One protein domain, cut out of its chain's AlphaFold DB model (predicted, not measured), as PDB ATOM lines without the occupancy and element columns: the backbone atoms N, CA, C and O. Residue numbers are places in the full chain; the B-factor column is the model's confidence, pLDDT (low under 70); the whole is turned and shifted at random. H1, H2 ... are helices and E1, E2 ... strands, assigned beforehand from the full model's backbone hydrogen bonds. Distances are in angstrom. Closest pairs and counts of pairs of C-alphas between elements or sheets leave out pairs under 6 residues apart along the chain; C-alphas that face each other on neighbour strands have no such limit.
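Overview. This is residues 128 to 273 of the 274 residues of an uncharacterized protein of Xanthomonas campestris (UniProt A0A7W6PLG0). A twisted four-stranded sheet is partly covered on one face by H2, which runs along its E2 edge; H4 is side by side with H2, and H1 runs steeply from the beginning of H4 to the E4 edge. Small H3 lies far out at one end. The 146 printed residues include H1 E1 H2 H3 E2 E3 H4 E4, four helices and four strands, class mixed; the sheet's order is E2 - E3 - E1 - E4, all antiparallel. The whole is compact, radius of gyration of the C-alphas 15.1 A, spanning 44 by 28 by 28 A.

Arrangement. H1, residues 128 to 141, touches residues 245 to 249 alone of H4, residues 245 to 259: closest C-alphas Ala 131 and Leu 246, 5.1 A. E1, residues 169 to 176, neighbours E4, residues 265 to 272 (N 172 to O 269, 2.9 A), and E3, residues 232 to 238 (N 173 to O 235, 2.9 A). E2, residues 224 to 229, forms a hairpin with E3; N 227 and O 234 are 2.9 A apart. H2, residues 183 to 201, is on the sheet at a height of 8.7 A; the closest C-alphas are Leu 186 and Ala 228, 5.2 A. H2 touches H4 at a shallow tilt of 21 degrees, opposite ways: closest C-alphas Ala 196 and Ser 247, 5.1 A. H1 and H2 with the sheet make two layers, helices on one face. E1, H2 H3, E2 and E3, H4, E4 are split strand-helix-strand units, another strand between their two, with right-handed crossovers. Every O i to N i+4 pair is within hydrogen-bond range in H1, H3, residues 211 to 216, and H4; in H2, 13 of 15.

Along the chain. H1 begins at C-alpha 128 (44.136, -21.523, 15.636). H2 measures 27.0 A, E4 23.0 A; E4 ends at C-alpha 272 (40.667, -1.025, 30.053).

Size, cuts and confidence. The printed part has no cut. The link H1 to E1, 27 residues, is long. Confidence is under 70 in 54 residues, among them 154 to 169 and 199 to 223.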
ATOM      1  N   ASN A 128      44.247 -22.932  15.247       84.69
ATOM      2  CA  ASN A 128      44.136 -21.523  15.636       84.69
ATOM      3  C   ASN A 128      43.515 -20.667  14.525       84.69
ATOM      4  O   ASN A 128      42.663 -19.834  14.811       84.69
ATOM      5  N   GLU A 129      43.882 -20.895  13.261       85.19
ATOM      6  CA  GLU A 129      43.261 -20.215  12.118       85.19
ATOM      7  C   GLU A 129      41.756 -20.525  12.043       85.19
ATOM      8  O   GLU A 129      40.932 -19.619  11.919       85.19
ATOM      9  N   GLU A 130      41.381 -21.798  12.204       90.00
ATOM     10  CA  GLU A 130      39.982 -22.226  12.279       90.00
ATOM     11  C   GLU A 130      39.247 -21.559  13.451       90.00
ATOM     12  O   GLU A 130      38.102 -21.127  13.303       90.00
ATOM     13  N   ALA A 131      39.903 -21.436  14.607       89.75
ATOM     14  CA  ALA A 131      39.346 -20.748  15.764       89.75
ATOM     15  C   ALA A 131      39.140 -19.249  15.512       89.75
ATOM     16  O   ALA A 131      38.077 -18.725  15.841       89.75
ATOM     17  N   GLY A 132      40.087 -18.571  14.862       86.44
ATOM     18  CA  GLY A 132      39.929 -17.175  14.449       86.44
ATOM     19  C   GLY A 132      38.748 -16.986  13.493       86.44
ATOM     20  O   GLY A 132      37.905 -16.119  13.712       86.44
ATOM     21  N   LEU A 133      38.611 -17.853  12.481       88.94
ATOM     22  CA  LEU A 133      37.463 -17.834  11.564       88.94
ATOM     23  C   LEU A 133      36.133 -18.080  12.290       88.94
ATOM     24  O   LEU A 133      35.133 -17.417  11.999       88.94
ATOM     25  N   PHE A 134      36.118 -19.006  13.249       91.81
ATOM     26  CA  PHE A 134      34.962 -19.251  14.106       91.81
ATOM     27  C   PHE A 134      34.574 -17.989  14.892       91.81
ATOM     28  O   PHE A 134      33.401 -17.607  14.890       91.81
ATOM     29  N   MET A 135      35.549 -17.304  15.495       88.81
ATOM     30  CA  MET A 135      35.318 -16.061  16.233       88.81
ATOM     31  C   MET A 135      34.811 -14.933  15.328       88.81
ATOM     32  O   MET A 135      33.810 -14.302  15.664       88.81
ATOM     33  N   SER A 136      35.402 -14.728  14.147       87.69
ATOM     34  CA  SER A 136      34.920 -13.741  13.165       87.69
ATOM     35  C   SER A 136      33.470 -14.000  12.743       87.69
ATOM     36  O   SER A 136      32.667 -13.071  12.626       87.69
ATOM     37  N   ALA A 137      33.086 -15.270  12.579       90.06
ATOM     38  CA  ALA A 137      31.696 -15.626  12.310       90.06
ATOM     39  C   ALA A 137      30.771 -15.294  13.495       90.06
ATOM     40  O   ALA A 137      29.632 -14.884  13.278       90.06
ATOM     41  N   ARG A 138      31.231 -15.450  14.747       89.62
ATOM     42  CA  ARG A 138      30.451 -15.050  15.935       89.62
ATOM     43  C   ARG A 138      30.321 -13.536  16.055       89.62
ATOM     44  O   ARG A 138      29.228 -13.086  16.358       89.62
ATOM     45  N   LEU A 139      31.363 -12.766  15.747       86.88
ATOM     46  CA  LEU A 139      31.287 -11.299  15.703       86.88
ATOM     47  C   LEU A 139      30.341 -10.790  14.608       86.88
ATOM     48  O   LEU A 139      29.729  -9.741  14.756       86.88
ATOM     49  N   THR A 140      30.181 -11.540  13.515       86.25
ATOM     50  CA  THR A 140      29.197 -11.206  12.475       86.25
ATOM     51  C   THR A 140      27.762 -11.467  12.946       86.25
ATOM     52  O   THR A 140      26.883 -10.631  12.739       86.25
ATOM     53  N   ASP A 141      27.519 -12.618  13.583       86.12
ATOM     54  CA  ASP A 141      26.189 -12.995  14.085       86.12
ATOM     55  C   ASP A 141      25.784 -12.191  15.334       86.12
ATOM     56  O   ASP A 141      24.605 -11.895  15.540       86.12
ATOM     57  N   PHE A 142      26.772 -11.824  16.150       85.00
ATOM     58  CA  PHE A 142      26.645 -11.065  17.387       85.00
ATOM     59  C   PHE A 142      27.659  -9.914  17.384       85.00
ATOM     60  O   PHE A 142      28.730 -10.036  17.986       85.00
ATOM     61  N   PRO A 143      27.343  -8.804  16.691       81.56
ATOM     62  CA  PRO A 143      28.220  -7.644  16.648       81.56
ATOM     63  C   PRO A 143      28.582  -7.173  18.059       81.56
ATOM     64  O   PRO A 143      27.676  -7.067  18.897       81.56
ATOM     65  N   PRO A 144      29.873  -6.901  18.327       76.06
ATOM     66  CA  PRO A 144      30.306  -6.410  19.625       76.06
ATOM     67  C   PRO A 144      29.590  -5.094  19.929       76.06
ATOM     68  O   PRO A 144      29.315  -4.285  19.040       76.06
ATOM     69  N   SER A 145      29.257  -4.894  21.202       68.06
ATOM     70  CA  SER A 145      28.698  -3.622  21.672       68.06
ATOM     71  C   SER A 145      29.754  -2.512  21.752       68.06
ATOM     72  O   SER A 145      29.408  -1.333  21.802       68.06
ATOM     73  N   ASP A 146      31.023  -2.910  21.747       67.88
ATOM     74  CA  ASP A 146      32.208  -2.078  21.846       67.88
ATOM     75  C   ASP A 146      32.664  -1.579  20.465       67.88
ATOM     76  O   ASP A 146      32.885  -2.378  19.552       67.88
ATOM     77  N   GLU A 147      32.807  -0.259  20.313       63.38
ATOM     78  CA  GLU A 147      33.274   0.369  19.070       63.38
ATOM     79  C   GLU A 147      34.764   0.090  18.798       63.38
ATOM     80  O   GLU A 147      35.196   0.186  17.646       63.38
ATOM     81  N   ASP A 148      35.533  -0.286  19.829       59.50
ATOM     82  CA  ASP A 148      36.969  -0.568  19.731       59.50
ATOM     83  C   ASP A 148      37.269  -1.985  19.210       59.50
ATOM     84  O   ASP A 148      38.408  -2.284  18.828       59.50
ATOM     85  N   LEU A 149      36.263  -2.870  19.148       64.19
ATOM     86  CA  LEU A 149      36.407  -4.188  18.538       64.19
ATOM     87  C   LEU A 149      35.989  -4.134  17.060       64.19
ATOM     88  O   LEU A 149      34.833  -3.882  16.715       64.19
ATOM     89  N   ALA A 150      36.932  -4.423  16.162       62.66
ATOM     90  CA  ALA A 150      36.626  -4.598  14.747       62.66
ATOM     91  C   ALA A 150      35.656  -5.780  14.537       62.66
ATOM     92  O   ALA A 150      35.650  -6.748  15.294       62.66
ATOM     93  N   SER A 151      34.866  -5.748  13.458       65.62
ATOM     94  CA  SER A 151      33.919  -6.819  13.090       65.62
ATOM     95  C   SER A 151      34.581  -8.150  12.688       65.62
ATOM     96  O   SER A 151      33.899  -9.059  12.219       65.62
ATOM     97  N   GLU A 152      35.901  -8.255  12.809       73.56
ATOM     98  CA  GLU A 152      36.705  -9.419  12.458       73.56
ATOM     99  C   GLU A 152      37.684  -9.712  13.596       73.56
ATOM    100  O   GLU A 152      38.305  -8.801  14.144       73.56
ATOM    101  N   TRP A 153      37.813 -10.992  13.953       78.81
ATOM    102  CA  TRP A 153      38.781 -11.441  14.943       78.81
ATOM    103  C   TRP A 153      40.190 -11.291  14.361       78.81
ATOM    104  O   TRP A 153      40.449 -11.828  13.277       78.81
ATOM    105  N   PRO A 154      41.110 -10.578  15.024       67.94
ATOM    106  CA  PRO A 154      42.419 -10.337  14.447       67.94
ATOM    107  C   PRO A 154      43.220 -11.640  14.400       67.94
ATOM    108  O   PRO A 154      43.296 -12.397  15.366       67.94
ATOM    109  N   GLN A 155      43.807 -11.910  13.234       57.16
ATOM    110  CA  GLN A 155      44.615 -13.111  13.001       57.16
ATOM    111  C   GLN A 155      46.060 -12.960  13.498       57.16
ATOM    112  O   GLN A 155      46.730 -13.959  13.751       57.16
ATOM    113  N   ASP A 156      46.537 -11.719  13.652       56.25
ATOM    114  CA  ASP A 156      47.863 -11.399  14.180       56.25
ATOM    115  C   ASP A 156      47.758 -10.355  15.297       56.25
ATOM    116  O   ASP A 156      47.889  -9.144  15.100       56.25
ATOM    117  N   TRP A 157      47.535 -10.854  16.512       55.25
ATOM    118  CA  TRP A 157      47.446 -10.055  17.735       55.25
ATOM    119  C   TRP A 157      48.687  -9.208  18.030       55.25
ATOM    120  O   TRP A 157      48.651  -8.356  18.913       55.25
ATOM    121  N   VAL A 158      49.797  -9.443  17.331       49.59
ATOM    122  CA  VAL A 158      51.093  -8.807  17.593       49.59
ATOM    123  C   VAL A 158      51.325  -7.638  16.668       49.59
ATOM    124  O   VAL A 158      51.909  -6.634  17.074       49.59
ATOM    125  N   GLU A 159      50.766  -7.698  15.464       48.50
ATOM    126  CA  GLU A 159      50.590  -6.502  14.654       48.50
ATOM    127  C   GLU A 159      49.564  -5.544  15.277       48.50
ATOM    128  O   GLU A 159      49.795  -4.337  15.247       48.50
ATOM    129  N   ASP A 160      48.535  -6.057  15.961       50.53
ATOM    130  CA  ASP A 160      47.580  -5.256  16.745       50.53
ATOM    131  C   ASP A 160      48.164  -4.696  18.059       50.53
ATOM    132  O   ASP A 160      47.647  -3.726  18.610       50.53
ATOM    133  N   GLN A 161      49.293  -5.209  18.554       48.69
ATOM    134  CA  GLN A 161      50.048  -4.546  19.630       48.69
ATOM    135  C   GLN A 161      50.760  -3.265  19.164       48.69
ATOM    136  O   GLN A 161      51.308  -2.541  19.992       48.69
ATOM    137  N   LYS A 162      50.737  -2.939  17.857       44.00
ATOM    138  CA  LYS A 162      51.117  -1.601  17.363       44.00
ATOM    139  C   LYS A 162      50.102  -0.521  17.717       44.00
ATOM    140  O   LYS A 162      50.432   0.659  17.591       44.00
ATOM    141  N   TYR A 163      48.890  -0.884  18.123       45.69
ATOM    142  CA  TYR A 163      48.038   0.054  18.831       45.69
ATOM    143  C   TYR A 163      48.685   0.272  20.202       45.69
ATOM    144  O   TYR A 163      48.772  -0.638  21.022       45.69
ATOM    145  N   ASP A 164      49.237   1.466  20.395       45.81
ATOM    146  CA  ASP A 164      49.873   1.926  21.628       45.81
ATOM    147  C   ASP A 164      48.783   2.081  22.698       45.81
ATOM    148  O   ASP A 164      48.319   3.185  22.957       45.81
ATOM    149  N   TRP A 165      48.271   0.958  23.218       51.66
ATOM    150  CA  TRP A 165      47.275   0.920  24.283       51.66
ATOM    151  C   TRP A 165      48.011   1.197  25.598       51.66
ATOM    152  O   TRP A 165      48.697   0.310  26.111       51.66
ATOM    153  N   PRO A 166      47.904   2.406  26.174       49.66
ATOM    154  CA  PRO A 166      48.730   2.810  27.310       49.66
ATOM    155  C   PRO A 166      48.329   2.131  28.639       49.66
ATOM    156  O   PRO A 166      48.896   2.469  29.678       49.66
ATOM    157  N   SER A 167      47.383   1.182  28.612       56.03
ATOM    158  CA  SER A 167      46.732   0.560  29.775       56.03
ATOM    159  C   SER A 167      46.497  -0.945  29.563       56.03
ATOM    160  O   SER A 167      46.449  -1.421  28.425       56.03
ATOM    161  N   TYR A 168      46.316  -1.700  30.652       60.41
ATOM    162  CA  TYR A 168      45.846  -3.089  30.603       60.41
ATOM    163  C   TYR A 168      44.467  -3.147  29.949       60.41
ATOM    164  O   TYR A 168      43.618  -2.318  30.255       60.41
ATOM    165  N   HIS A 169      44.263  -4.099  29.041       69.06
ATOM    166  CA  HIS A 169      42.967  -4.350  28.419       69.06
ATOM    167  C   HIS A 169      42.567  -5.791  28.679       69.06
ATOM    168  O   HIS A 169      43.410  -6.688  28.615       69.06
ATOM    169  N   PHE A 170      41.286  -6.009  28.918       76.06
ATOM    170  CA  PHE A 170      40.709  -7.315  29.169       76.06
ATOM    171  C   PHE A 170      39.704  -7.649  28.081       76.06
ATOM    172  O   PHE A 170      38.872  -6.817  27.723       76.06
ATOM    173  N   PHE A 171      39.760  -8.875  27.568       80.12
ATOM    174  CA  PHE A 171      38.604  -9.429  26.884       80.12
ATOM    175  C   PHE A 171      37.548  -9.778  27.910       80.12
ATOM    176  O   PHE A 171      37.845 -10.439  28.903       80.12
ATOM    177  N   HIS A 172      36.314  -9.400  27.615       86.44
ATOM    178  CA  HIS A 172      35.141  -9.837  28.345       86.44
ATOM    179  C   HIS A 172      34.256 -10.626  27.395       86.44
ATOM    180  O   HIS A 172      33.645 -10.060  26.491       86.44
ATOM    181  N   PHE A 173      34.190 -11.935  27.611       89.44
ATOM    182  CA  PHE A 173      33.234 -12.806  26.949       89.44
ATOM    183  C   PHE A 173      32.042 -13.023  27.864       89.44
ATOM    184  O   PHE A 173      32.205 -13.425  29.014       89.44
ATOM    185  N   SER A 174      30.843 -12.828  27.330       93.31
ATOM    186  CA  SER A 174      29.590 -13.256  27.936       93.31
ATOM    187  C   SER A 174      28.859 -14.164  26.954       93.31
ATOM    188  O   SER A 174      28.339 -13.707  25.935       93.31
ATOM    189  N   ILE A 175      28.811 -15.452  27.276       94.94
ATOM    190  CA  ILE A 175      28.178 -16.497  26.473       94.94
ATOM    191  C   ILE A 175      26.890 -16.916  27.183       94.94
ATOM    192  O   ILE A 175      26.928 -17.453  28.290       94.94
ATOM    193  N   GLU A 176      25.743 -16.655  26.556       96.12
ATOM    194  CA  GLU A 176      24.421 -16.851  27.157       96.12
ATOM    195  C   GLU A 176      23.621 -17.933  26.416       96.12
ATOM    196  O   GLU A 176      23.460 -17.899  25.193       96.12
ATOM    197  N   TYR A 177      23.085 -18.891  27.169       95.88
ATOM    198  CA  TYR A 177      22.197 -19.951  26.694       95.88
ATOM    199  C   TYR A 177      20.732 -19.536  26.834       95.88
ATOM    200  O   TYR A 177      20.374 -18.688  27.651       95.88
ATOM    201  N   ARG A 178      19.858 -20.138  26.018       94.69
ATOM    202  CA  ARG A 178      18.422 -19.814  26.034       94.69
ATOM    203  C   ARG A 178      17.785 -20.102  27.392       94.69
ATOM    204  O   ARG A 178      17.015 -19.287  27.888       94.69
ATOM    205  N   ASP A 179      18.105 -21.263  27.947       94.31
ATOM    206  CA  ASP A 179      17.557 -21.757  29.200       94.31
ATOM    207  C   ASP A 179      18.654 -21.813  30.269       94.31
ATOM    208  O   ASP A 179      19.849 -21.832  29.967       94.31
ATOM    209  N   SER A 180      18.249 -21.823  31.541       95.50
ATOM    210  CA  SER A 180      19.192 -22.007  32.646       95.50
ATOM    211  C   SER A 180      19.877 -23.365  32.554       95.50
ATOM    212  O   SER A 180      19.220 -24.395  32.399       95.50
ATOM    213  N   LEU A 181      21.196 -23.356  32.701       95.94
ATOM    214  CA  LEU A 181      22.011 -24.555  32.752       95.94
ATOM    215  C   LEU A 181      21.893 -25.201  34.133       95.94
ATOM    216  O   LEU A 181      21.723 -24.527  35.155       95.94
ATOM    217  N   ALA A 182      21.983 -26.527  34.178       95.88
ATOM    218  CA  ALA A 182      22.045 -27.233  35.448       95.88
ATOM    219  C   ALA A 182      23.402 -26.980  36.128       95.88
ATOM    220  O   ALA A 182      24.415 -26.792  35.455       95.88
ATOM    221  N   GLN A 183      23.452 -27.044  37.464       95.75
ATOM    222  CA  GLN A 183      24.699 -26.828  38.215       95.75
ATOM    223  C   GLN A 183      25.885 -27.678  37.711       95.75
ATOM    224  O   GLN A 183      26.958 -27.112  37.535       95.75
ATOM    225  N   PRO A 184      25.726 -28.979  37.383       95.19
ATOM    226  CA  PRO A 184      26.835 -29.770  36.847       95.19
ATOM    227  C   PRO A 184      27.390 -29.260  35.510       95.19
ATOM    228  O   PRO A 184      28.538 -29.544  35.181       95.19
ATOM    229  N   ASP A 185      26.581 -28.550  34.722       95.50
ATOM    230  CA  ASP A 185      26.999 -27.975  33.441       95.50
ATOM    231  C   ASP A 185      27.707 -26.635  33.648       95.50
ATOM    232  O   ASP A 185      28.679 -26.350  32.955       95.50
ATOM    233  N   LEU A 186      27.279 -25.857  34.649       95.25
ATOM    234  CA  LEU A 186      27.976 -24.649  35.099       95.25
ATOM    235  C   LEU A 186      29.354 -24.987  35.687       95.25
ATOM    236  O   LEU A 186      30.350 -24.373  35.310       95.25
ATOM    237  N   ASP A 187      29.423 -26.005  36.549       94.00
ATOM    238  CA  ASP A 187      30.681 -26.488  37.129       94.00
ATOM    239  C   ASP A 187      31.619 -26.988  36.020       94.00
ATOM    240  O   ASP A 187      32.795 -26.624  35.975       94.00
ATOM    241  N   PHE A 188      31.089 -27.781  35.080       95.12
ATOM    242  CA  PHE A 188      31.839 -28.234  33.911       95.12
ATOM    243  C   PHE A 188      32.372 -27.056  33.089       95.12
ATOM    244  O   PHE A 188      33.554 -27.049  32.761       95.12
ATOM    245  N   ALA A 189      31.538 -26.057  32.789       94.94
ATOM    246  CA  ALA A 189      31.943 -24.897  32.006       94.94
ATOM    247  C   ALA A 189      33.099 -24.131  32.661       94.94
ATOM    248  O   ALA A 189      34.088 -23.817  31.994       94.94
ATOM    249  N   ALA A 190      33.003 -23.890  33.971       92.00
ATOM    250  CA  ALA A 190      34.039 -23.205  34.731       92.00
ATOM    251  C   ALA A 190      35.361 -23.988  34.738       92.00
ATOM    252  O   ALA A 190      36.416 -23.429  34.435       92.00
ATOM    253  N   HIS A 191      35.312 -25.292  35.029       90.88
ATOM    254  CA  HIS A 191      36.501 -26.145  35.037       90.88
ATOM    255  C   HIS A 191      37.134 -26.276  33.650       90.88
ATOM    256  O   HIS A 191      38.355 -26.157  33.524       90.88
ATOM    257  N   PHE A 192      36.311 -26.462  32.615       94.44
ATOM    258  CA  PHE A 192      36.758 -26.593  31.235       94.44
ATOM    259  C   PHE A 192      37.477 -25.335  30.765       94.44
ATOM    260  O   PHE A 192      38.611 -25.433  30.310       94.44
ATOM    261  N   LEU A 193      36.854 -24.157  30.882       90.69
ATOM    262  CA  LEU A 193      37.469 -22.908  30.425       90.69
ATOM    263  C   LEU A 193      38.742 -22.595  31.202       90.69
ATOM    264  O   LEU A 193      39.717 -22.155  30.604       90.69
ATOM    265  N   ASN A 194      38.774 -22.888  32.503       86.81
ATOM    266  CA  ASN A 194      39.980 -22.700  33.300       86.81
ATOM    267  C   ASN A 194      41.135 -23.593  32.801       86.81
ATOM    268  O   ASN A 194      42.250 -23.112  32.633       86.81
ATOM    269  N   ALA A 195      40.867 -24.864  32.489       86.94
ATOM    270  CA  ALA A 195      41.871 -25.778  31.939       86.94
ATOM    271  C   ALA A 195      42.220 -25.496  30.461       86.94
ATOM    272  O   ALA A 195      43.357 -25.699  30.041       86.94
ATOM    273  N   ALA A 196      41.263 -25.028  29.659       88.25
ATOM    274  CA  ALA A 196      41.477 -24.660  28.262       88.25
ATOM    275  C   ALA A 196      42.243 -23.337  28.132       88.25
ATOM    276  O   ALA A 196      42.982 -23.152  27.168       88.25
ATOM    277  N   HIS A 197      42.092 -22.421  29.091       81.25
ATOM    278  CA  HIS A 197      42.858 -21.180  29.145       81.25
ATOM    279  C   HIS A 197      44.335 -21.429  29.448       81.25
ATOM    280  O   HIS A 197      45.183 -20.757  28.865       81.25
ATOM    281  N   ASP A 198      44.667 -22.429  30.274       73.75
ATOM    282  CA  ASP A 198      46.064 -22.790  30.542       73.75
ATOM    283  C   ASP A 198      46.850 -22.999  29.223       73.75
ATOM    284  O   ASP A 198      47.978 -22.533  29.085       73.75
ATOM    285  N   VAL A 199      46.231 -23.557  28.175       66.94
ATOM    286  CA  VAL A 199      46.842 -23.686  26.832       66.94
ATOM    287  C   VAL A 199      47.351 -22.351  26.271       66.94
ATOM    288  O   VAL A 199      48.393 -22.303  25.618       66.94
ATOM    289  N   THR A 200      46.633 -21.264  26.546       61.38
ATOM    290  CA  THR A 200      46.916 -19.908  26.047       61.38
ATOM    291  C   THR A 200      47.874 -19.120  26.945       61.38
ATOM    292  O   THR A 200      48.499 -18.166  26.483       61.38
ATOM    293  N   MET A 201      48.033 -19.540  28.204       53.72
ATOM    294  CA  MET A 201      48.841 -18.874  29.235       53.72
ATOM    295  C   MET A 201      50.326 -19.214  29.169       53.72
ATOM    296  O   MET A 201      51.199 -18.374  29.410       53.72
ATOM    297  N   TRP A 202      50.643 -20.468  28.861       54.31
ATOM    298  CA  TRP A 202      51.979 -21.008  29.100       54.31
ATOM    299  C   TRP A 202      52.893 -20.819  27.887       54.31
ATOM    300  O   TRP A 202      53.221 -21.766  27.184       54.31
ATOM    301  N   ARG A 203      53.291 -19.561  27.616       48.47
ATOM    302  CA  ARG A 203      54.315 -19.143  26.617       48.47
ATOM    303  C   ARG A 203      54.222 -19.843  25.241       48.47
ATOM    304  O   ARG A 203      55.234 -20.025  24.556       48.47
ATOM    305  N   GLY A 204      53.031 -20.266  24.825       40.16
ATOM    306  CA  GLY A 204      52.923 -21.439  23.959       40.16
ATOM    307  C   GLY A 204      51.751 -21.467  22.993       40.16
ATOM    308  O   GLY A 204      51.314 -22.564  22.693       40.16
ATOM    309  N   TYR A 205      51.264 -20.322  22.506       41.56
ATOM    310  CA  TYR A 205      51.025 -20.028  21.078       41.56
ATOM    311  C   TYR A 205      50.378 -18.638  20.960       41.56
ATOM    312  O   TYR A 205      49.167 -18.511  20.859       41.56
ATOM    313  N   ASN A 206      51.184 -17.577  20.971       43.31
ATOM    314  CA  ASN A 206      50.787 -16.355  20.275       43.31
ATOM    315  C   ASN A 206      51.596 -16.348  18.967       43.31
ATOM    316  O   ASN A 206      52.822 -16.213  19.038       43.31
ATOM    317  N   PRO A 207      50.979 -16.600  17.796       37.69
ATOM    318  CA  PRO A 207      51.705 -16.798  16.541       37.69
ATOM    319  C   PRO A 207      52.596 -15.610  16.140       37.69
ATOM    320  O   PRO A 207      53.550 -15.824  15.384       37.69
ATOM    321  N   GLY A 208      52.357 -14.409  16.686       40.47
ATOM    322  CA  GLY A 208      53.145 -13.216  16.379       40.47
ATOM    323  C   GLY A 208      54.209 -12.812  17.415       40.47
ATOM    324  O   GLY A 208      55.115 -12.062  17.063       40.47
ATOM    325  N   ILE A 209      54.165 -13.284  18.676       40.53
ATOM    326  CA  ILE A 209      55.070 -12.794  19.741       40.53
ATOM    327  C   ILE A 209      56.198 -13.804  19.864       40.53
ATOM    328  O   ILE A 209      55.995 -14.970  20.215       40.53
ATOM    329  N   ASN A 210      57.420 -13.364  19.579       41.78
ATOM    330  CA  ASN A 210      58.586 -14.184  19.870       41.78
ATOM    331  C   ASN A 210      58.849 -14.206  21.391       41.78
ATOM    332  O   ASN A 210      58.409 -13.342  22.151       41.78
ATOM    333  N   ALA A 211      59.597 -15.206  21.848       38.38
ATOM    334  CA  ALA A 211      59.866 -15.394  23.272       38.38
ATOM    335  C   ALA A 211      60.585 -14.199  23.938       38.38
ATOM    336  O   ALA A 211      60.456 -14.026  25.149       38.38
ATOM    337  N   ALA A 212      61.323 -13.376  23.183       44.88
ATOM    338  CA  ALA A 212      62.025 -12.211  23.720       44.88
ATOM    339  C   ALA A 212      61.060 -11.061  24.044       44.88
ATOM    340  O   ALA A 212      61.183 -10.462  25.112       44.88
ATOM    341  N   ASP A 213      60.063 -10.818  23.193       48.72
ATOM    342  CA  ASP A 213      59.067  -9.756  23.392       48.72
ATOM    343  C   ASP A 213      58.114 -10.083  24.554       48.72
ATOM    344  O   ASP A 213      57.783  -9.217  25.364       48.72
ATOM    345  N   SER A 214      57.762 -11.364  24.721       44.81
ATOM    346  CA  SER A 214      56.982 -11.832  25.875       44.81
ATOM    347  C   SER A 214      57.717 -11.607  27.202       44.81
ATOM    348  O   SER A 214      57.113 -11.137  28.162       44.81
ATOM    349  N   VAL A 215      59.026 -11.875  27.270       39.34
ATOM    350  CA  VAL A 215      59.832 -11.673  28.489       39.34
ATOM    351  C   VAL A 215      60.115 -10.191  28.747       39.34
ATOM    352  O   VAL A 215      60.054  -9.750  29.893       39.34
ATOM    353  N   ALA A 216      60.388  -9.410  27.698       46.31
ATOM    354  CA  ALA A 216      60.607  -7.967  27.804       46.31
ATOM    355  C   ALA A 216      59.371  -7.219  28.327       46.31
ATOM    356  O   ALA A 216      59.516  -6.160  28.934       46.31
ATOM    357  N   SER A 217      58.173  -7.789  28.143       45.56
ATOM    358  CA  SER A 217      56.933  -7.229  28.680       45.56
ATOM    359  C   SER A 217      56.868  -7.228  30.215       45.56
ATOM    360  O   SER A 217      56.089  -6.462  30.776       45.56
ATOM    361  N   GLY A 218      57.678  -8.048  30.906       37.19
ATOM    362  CA  GLY A 218      57.687  -8.139  32.372       37.19
ATOM    363  C   GLY A 218      56.384  -8.668  32.987       37.19
ATOM    364  O   GLY A 218      56.169  -8.489  34.184       37.19
ATOM    365  N   ARG A 219      55.504  -9.280  32.183       45.50
ATOM    366  CA  ARG A 219      54.161  -9.707  32.594       45.50
ATOM    367  C   ARG A 219      54.193 -11.125  33.161       45.50
ATOM    368  O   ARG A 219      54.171 -12.105  32.419       45.50
ATOM    369  N   ASP A 220      54.272 -11.215  34.485       37.56
ATOM    370  CA  ASP A 220      54.087 -12.455  35.238       37.56
ATOM    371  C   ASP A 220      52.602 -12.625  35.587       37.56
ATOM    372  O   ASP A 220      52.064 -11.860  36.380       37.56
ATOM    373  N   GLY A 221      51.963 -13.659  35.034       47.69
ATOM    374  CA  GLY A 221      50.631 -14.110  35.451       47.69
ATOM    375  C   GLY A 221      49.496 -13.252  34.904       47.69
ATOM    376  O   GLY A 221      49.106 -12.256  35.500       47.69
ATOM    377  N   LEU A 222      48.929 -13.673  33.780       55.28
ATOM    378  CA  LEU A 222      47.757 -13.004  33.226       55.28
ATOM    379  C   LEU A 222      46.561 -13.288  34.122       55.28
ATOM    380  O   LEU A 222      46.302 -14.430  34.516       55.28
ATOM    381  N   SER A 223      45.851 -12.222  34.459       64.94
ATOM    382  CA  SER A 223      44.637 -12.327  35.247       64.94
ATOM    383  C   SER A 223      43.520 -12.829  34.345       64.94
ATOM    384  O   SER A 223      43.207 -12.206  33.329       64.94
ATOM    385  N   PHE A 224      42.928 -13.960  34.715       78.50
ATOM    386  CA  PHE A 224      41.698 -14.437  34.107       78.50
ATOM    387  C   PHE A 224      40.701 -14.865  35.176       78.50
ATOM    388  O   PHE A 224      41.067 -15.322  36.261       78.50
ATOM    389  N   GLU A 225      39.426 -14.740  34.844       86.19
ATOM    390  CA  GLU A 225      38.316 -15.144  35.686       86.19
ATOM    391  C   GLU A 225      37.272 -15.856  34.831       86.19
ATOM    392  O   GLU A 225      36.957 -15.436  33.717       86.19
ATOM    393  N   VAL A 226      36.733 -16.951  35.365       88.88
ATOM    394  CA  VAL A 226      35.589 -17.649  34.780       88.88
ATOM    395  C   VAL A 226      34.483 -17.678  35.820       88.88
ATOM    396  O   VAL A 226      34.694 -18.164  36.931       88.88
ATOM    397  N   ASN A 227      33.302 -17.202  35.446       91.75
ATOM    398  CA  ASN A 227      32.105 -17.292  36.269       91.75
ATOM    399  C   ASN A 227      30.984 -17.937  35.446       91.75
ATOM    400  O   ASN A 227      30.824 -17.655  34.263       91.75
ATOM    401  N   ALA A 228      30.226 -18.838  36.061       92.50
ATOM    402  CA  ALA A 228      29.133 -19.551  35.420       92.50
ATOM    403  C   ALA A 228      27.924 -19.538  36.356       92.50
ATOM    404  O   ALA A 228      27.946 -20.138  37.433       92.50
ATOM    405  N   GLN A 229      26.856 -18.854  35.951       94.56
ATOM    406  CA  GLN A 229      25.657 -18.703  36.766       94.56
ATOM    407  C   GLN A 229      24.395 -18.666  35.902       94.56
ATOM    408  O   GLN A 229      24.289 -17.907  34.942       94.56
ATOM    409  N   GLY A 230      23.389 -19.456  36.289       95.56
ATOM    410  CA  GLY A 230      22.103 -19.480  35.597       95.56
ATOM    411  C   GLY A 230      22.254 -19.979  34.161       95.56
ATOM    412  O   GLY A 230      22.516 -21.156  33.946       95.56
ATOM    413  N   ASN A 231      22.059 -19.100  33.184       94.62
ATOM    414  CA  ASN A 231      22.225 -19.384  31.756       94.62
ATOM    415  C   ASN A 231      23.476 -18.726  31.144       94.62
ATOM    416  O   ASN A 231      23.663 -18.808  29.932       94.62
ATOM    417  N   GLN A 232      24.310 -18.062  31.945       96.38
ATOM    418  CA  GLN A 232      25.420 -17.244  31.469       96.38
ATOM    419  C   GLN A 232      26.763 -17.802  31.943       96.38
ATOM    420  O   GLN A 232      26.925 -18.158  33.113       96.38
ATOM    421  N   ILE A 233      27.734 -17.835  31.032       96.38
ATOM    422  CA  ILE A 233      29.147 -18.053  31.333       96.38
ATOM    423  C   ILE A 233      29.914 -16.797  30.939       96.38
ATOM    424  O   ILE A 233      29.853 -16.369  29.784       96.38
ATOM    425  N   THR A 234      30.635 -16.215  31.891       93.62
ATOM    426  CA  THR A 234      31.552 -15.109  31.645       93.62
ATOM    427  C   THR A 234      32.991 -15.578  31.741       93.62
ATOM    428  O   THR A 234      33.355 -16.352  32.627       93.62
ATOM    429  N   TYR A 235      33.813 -15.096  30.820       91.25
ATOM    430  CA  TYR A 235      35.238 -15.375  30.770       91.25
ATOM    431  C   TYR A 235      35.964 -14.066  30.499       91.25
ATOM    432  O   TYR A 235      35.795 -13.455  29.444       91.25
ATOM    433  N   THR A 236      36.717 -13.623  31.495       86.69
ATOM    434  CA  THR A 236      37.498 -12.395  31.443       86.69
ATOM    435  C   THR A 236      38.965 -12.762  31.454       86.69
ATOM    436  O   THR A 236      39.368 -13.598  32.257       86.69
ATOM    437  N   LEU A 237      39.764 -12.170  30.572       81.06
ATOM    438  CA  LEU A 237      41.205 -12.402  30.535       81.06
ATOM    439  C   LEU A 237      41.963 -11.187  30.024       81.06
ATOM    440  O   LEU A 237      41.472 -10.459  29.160       81.06
ATOM    441  N   GLU A 238      43.176 -11.000  30.526       73.69
ATOM    442  CA  GLU A 238      44.084  -9.979  30.013       73.69
ATOM    443  C   GLU A 238      44.414 -10.241  28.529       73.69
ATOM    444  O   GLU A 238      44.826 -11.332  28.128       73.69
ATOM    445  N   ARG A 239      44.230  -9.208  27.699       64.94
ATOM    446  CA  ARG A 239      44.295  -9.261  26.228       64.94
ATOM    447  C   ARG A 239      45.689  -9.547  25.669       64.94
ATOM    448  O   ARG A 239      45.808 -10.062  24.564       64.94
ATOM    449  N   SER A 240      46.759  -9.186  26.371       59.12
ATOM    450  CA  SER A 240      48.131  -9.386  25.885       59.12
ATOM    451  C   SER A 240      48.900 -10.211  26.907       59.12
ATOM    452  O   SER A 240      49.028  -9.734  28.032       59.12
ATOM    453  N   PRO A 241      49.412 -11.415  26.564       57.47
ATOM    454  CA  PRO A 241      49.676 -12.006  25.249       57.47
ATOM    455  C   PRO A 241      48.726 -13.151  24.807       57.47
ATOM    456  O   PRO A 241      49.132 -13.942  23.953       57.47
ATOM    457  N   CYS A 242      47.516 -13.293  25.354       65.12
ATOM    458  CA  CYS A 242      46.644 -14.443  25.063       65.12
ATOM    459  C   CYS A 242      45.715 -14.246  23.857       65.12
ATOM    460  O   CYS A 242      45.005 -13.249  23.778       65.12
ATOM    461  N   ASP A 243      45.636 -15.258  22.984       77.12
ATOM    462  CA  ASP A 243      44.525 -15.420  22.038       77.12
ATOM    463  C   ASP A 243      43.523 -16.456  22.594       77.12
ATOM    464  O   ASP A 243      43.833 -17.649  22.627       77.12
ATOM    465  N   PRO A 244      42.331 -16.037  23.059       82.38
ATOM    466  CA  PRO A 244      41.332 -16.945  23.617       82.38
ATOM    467  C   PRO A 244      40.551 -17.754  22.573       82.38
ATOM    468  O   PRO A 244      39.753 -18.603  22.977       82.38
ATOM    469  N   ALA A 245      40.724 -17.512  21.266       86.94
ATOM    470  CA  ALA A 245      39.856 -18.083  20.233       86.94
ATOM    471  C   ALA A 245      39.750 -19.608  20.311       86.94
ATOM    472  O   ALA A 245      38.645 -20.154  20.287       86.94
ATOM    473  N   LEU A 246      40.888 -20.301  20.437       88.38
ATOM    474  CA  LEU A 246      40.908 -21.762  20.487       88.38
ATOM    475  C   LEU A 246      40.191 -22.291  21.736       88.38
ATOM    476  O   LEU A 246      39.342 -23.174  21.618       88.38
ATOM    477  N   SER A 247      40.470 -21.716  22.911       89.19
ATOM    478  CA  SER A 247      39.824 -22.104  24.171       89.19
ATOM    479  C   SER A 247      38.312 -21.877  24.122       89.19
ATOM    480  O   SER A 247      37.546 -22.740  24.548       89.19
ATOM    481  N   VAL A 248      37.874 -20.744  23.562       92.12
ATOM    482  CA  VAL A 248      36.453 -20.398  23.424       92.12
ATOM    483  C   VAL A 248      35.752 -21.321  22.426       92.12
ATOM    484  O   VAL A 248      34.673 -21.828  22.731       92.12
ATOM    485  N   LYS A 249      36.364 -21.610  21.269       93.69
ATOM    486  CA  LYS A 249      35.819 -22.572  20.297       93.69
ATOM    487  C   LYS A 249      35.652 -23.955  20.923       93.69
ATOM    488  O   LYS A 249      34.547 -24.496  20.911       93.69
ATOM    489  N   GLN A 250      36.717 -24.489  21.525       93.62
ATOM    490  CA  GLN A 250      36.693 -25.797  22.188       93.62
ATOM    491  C   GLN A 250      35.624 -25.859  23.281       93.62
ATOM    492  O   GLN A 250      34.933 -26.871  23.414       93.62
ATOM    493  N   PHE A 251      35.478 -24.780  24.052       95.38
ATOM    494  CA  PHE A 251      34.472 -24.673  25.099       95.38
ATOM    495  C   PHE A 251      33.053 -24.758  24.545       95.38
ATOM    496  O   PHE A 251      32.259 -25.570  25.020       95.38
ATOM    497  N   VAL A 252      32.723 -23.952  23.535       95.56
ATOM    498  CA  VAL A 252      31.354 -23.922  23.017       95.56
ATOM    499  C   VAL A 252      30.995 -25.222  22.310       95.56
ATOM    500  O   VAL A 252      29.878 -25.704  22.483       95.56
ATOM    501  N   GLU A 253      31.930 -25.831  21.582       95.62
ATOM    502  CA  GLU A 253      31.727 -27.158  20.993       95.62
ATOM    503  C   GLU A 253      31.471 -28.214  22.080       95.62
ATOM    504  O   GLU A 253      30.504 -28.969  21.989       95.62
ATOM    505  N   ALA A 254      32.269 -28.219  23.154       95.62
ATOM    506  CA  ALA A 254      32.094 -29.153  24.264       95.62
ATOM    507  C   ALA A 254      30.768 -28.943  25.010       95.62
ATOM    508  O   ALA A 254      30.102 -29.908  25.391       95.62
ATOM    509  N   MET A 255      30.355 -27.690  25.206       96.00
ATOM    510  CA  MET A 255      29.054 -27.382  25.789       96.00
ATOM    511  C   MET A 255      27.914 -27.793  24.865       96.00
ATOM    512  O   MET A 255      26.948 -28.367  25.350       96.00
ATOM    513  N   HIS A 256      28.031 -27.571  23.554       95.75
ATOM    514  CA  HIS A 256      27.021 -28.006  22.595       95.75
ATOM    515  C   HIS A 256      26.856 -29.529  22.594       95.75
ATOM    516  O   HIS A 256      25.732 -30.020  22.642       95.75
ATOM    517  N   GLU A 257      27.952 -30.289  22.614       94.25
ATOM    518  CA  GLU A 257      27.906 -31.752  22.758       94.25
ATOM    519  C   GLU A 257      27.183 -32.178  24.044       94.25
ATOM    520  O   GLU A 257      26.458 -33.173  24.066       94.25
ATOM    521  N   ARG A 258      27.384 -31.418  25.122       93.38
ATOM    522  CA  ARG A 258      26.874 -31.730  26.455       93.38
ATOM    523  C   ARG A 258      25.402 -31.364  26.647       93.38
ATOM    524  O   ARG A 258      24.657 -32.151  27.225       93.38
ATOM    525  N   THR A 259      24.987 -30.189  26.187       94.06
ATOM    526  CA  THR A 259      23.634 -29.647  26.391       94.06
ATOM    527  C   THR A 259      22.733 -29.843  25.176       94.06
ATOM    528  O   THR A 259      21.523 -29.690  25.287       94.06
ATOM    529  N   SER A 260      23.298 -30.217  24.023       94.25
ATOM    530  CA  SER A 260      22.639 -30.203  22.707       94.25
ATOM    531  C   SER A 260      22.190 -28.815  22.235       94.25
ATOM    532  O   SER A 260      21.482 -28.715  21.234       94.25
ATOM    533  N   ASP A 261      22.661 -27.745  22.884       93.06
ATOM    534  CA  ASP A 261      22.286 -26.363  22.588       93.06
ATOM    535  C   ASP A 261      23.505 -25.513  22.234       93.06
ATOM    536  O   ASP A 261      24.573 -25.631  22.833       93.06
ATOM    537  N   TRP A 262      23.336 -24.627  21.254       94.19
ATOM    538  CA  TRP A 262      24.293 -23.552  20.993       94.19
ATOM    539  C   TRP A 262      23.940 -22.327  21.843       94.19
ATOM    540  O   TRP A 262      22.755 -22.115  22.126       94.19
ATOM    541  N   PRO A 263      24.921 -21.485  22.213       94.62
ATOM    542  CA  PRO A 263      24.613 -20.240  22.895       94.62
ATOM    543  C   PRO A 263      23.682 -19.375  22.038       94.62
ATOM    544  O   PRO A 263      23.853 -19.257  20.822       94.62
ATOM    545  N   ALA A 264      22.688 -18.779  22.686       94.12
ATOM    546  CA  ALA A 264      21.686 -17.937  22.051       94.12
ATOM    547  C   ALA A 264      22.184 -16.504  21.836       94.12
ATOM    548  O   ALA A 264      21.687 -15.817  20.943       94.12
ATOM    549  N   ARG A 265      23.146 -16.055  22.651       92.50
ATOM    550  CA  ARG A 265      23.747 -14.727  22.560       92.50
ATOM    551  C   ARG A 265      25.211 -14.760  22.978       92.50
ATOM    552  O   ARG A 265      25.596 -15.503  23.878       92.50
ATOM    553  N   TRP A 266      25.996 -13.928  22.307       91.56
ATOM    554  CA  TRP A 266      27.377 -13.628  22.646       91.56
ATOM    555  C   TRP A 266      27.502 -12.118  22.829       91.56
ATOM    556  O   TRP A 266      26.894 -11.354  22.080       91.56
ATOM    557  N   ASP A 267      28.263 -11.701  23.829       88.88
ATOM    558  CA  ASP A 267      28.746 -10.329  23.967       88.88
ATOM    559  C   ASP A 267      30.255 -10.405  24.189       88.88
ATOM    560  O   ASP A 267      30.720 -11.169  25.042       88.88
ATOM    561  N   ILE A 268      31.007  -9.691  23.356       86.06
ATOM    562  CA  ILE A 268      32.468  -9.672  23.361       86.06
ATOM    563  C   ILE A 268      32.880  -8.207  23.397       86.06
ATOM    564  O   ILE A 268      32.551  -7.457  22.480       86.06
ATOM    565  N   GLY A 269      33.585  -7.810  24.453       79.94
ATOM    566  CA  GLY A 269      34.088  -6.446  24.622       79.94
ATOM    567  C   GLY A 269      35.554  -6.419  25.034       79.94
ATOM    568  O   GLY A 269      36.085  -7.423  25.524       79.94
ATOM    569  N   VAL A 270      36.196  -5.265  24.846       76.19
ATOM    570  CA  VAL A 270      37.564  -4.999  25.289       76.19
ATOM    571  C   VAL A 270      37.545  -3.800  26.224       76.19
ATOM    572  O   VAL A 270      37.311  -2.676  25.809       76.19
ATOM    573  N   GLN A 271      37.815  -4.022  27.505       72.00
ATOM    574  CA  GLN A 271      37.745  -2.949  28.499       72.00
ATOM    575  C   GLN A 271      39.134  -2.642  29.057       72.00
ATOM    576  O   GLN A 271      39.906  -3.581  29.273       72.00
ATOM    577  N   PRO A 272      39.484  -1.362  29.279       68.62
ATOM    578  CA  PRO A 272      40.667  -1.025  30.053       68.62
ATOM    579  C   PRO A 272      40.488  -1.462  31.518       68.62
ATOM    580  O   PRO A 272      39.365  -1.550  32.008       68.62
ATOM    581  N   GLU A 273      41.585  -1.727  32.222       63.94
ATOM    582  CA  GLU A 273      41.564  -1.879  33.685       63.94
ATOM    583  C   GLU A 273      41.237  -0.526  34.344       63.94
ATOM    584  O   GLU A 273      41.891   0.475  34.030       63.94
TER     585      GLU A 273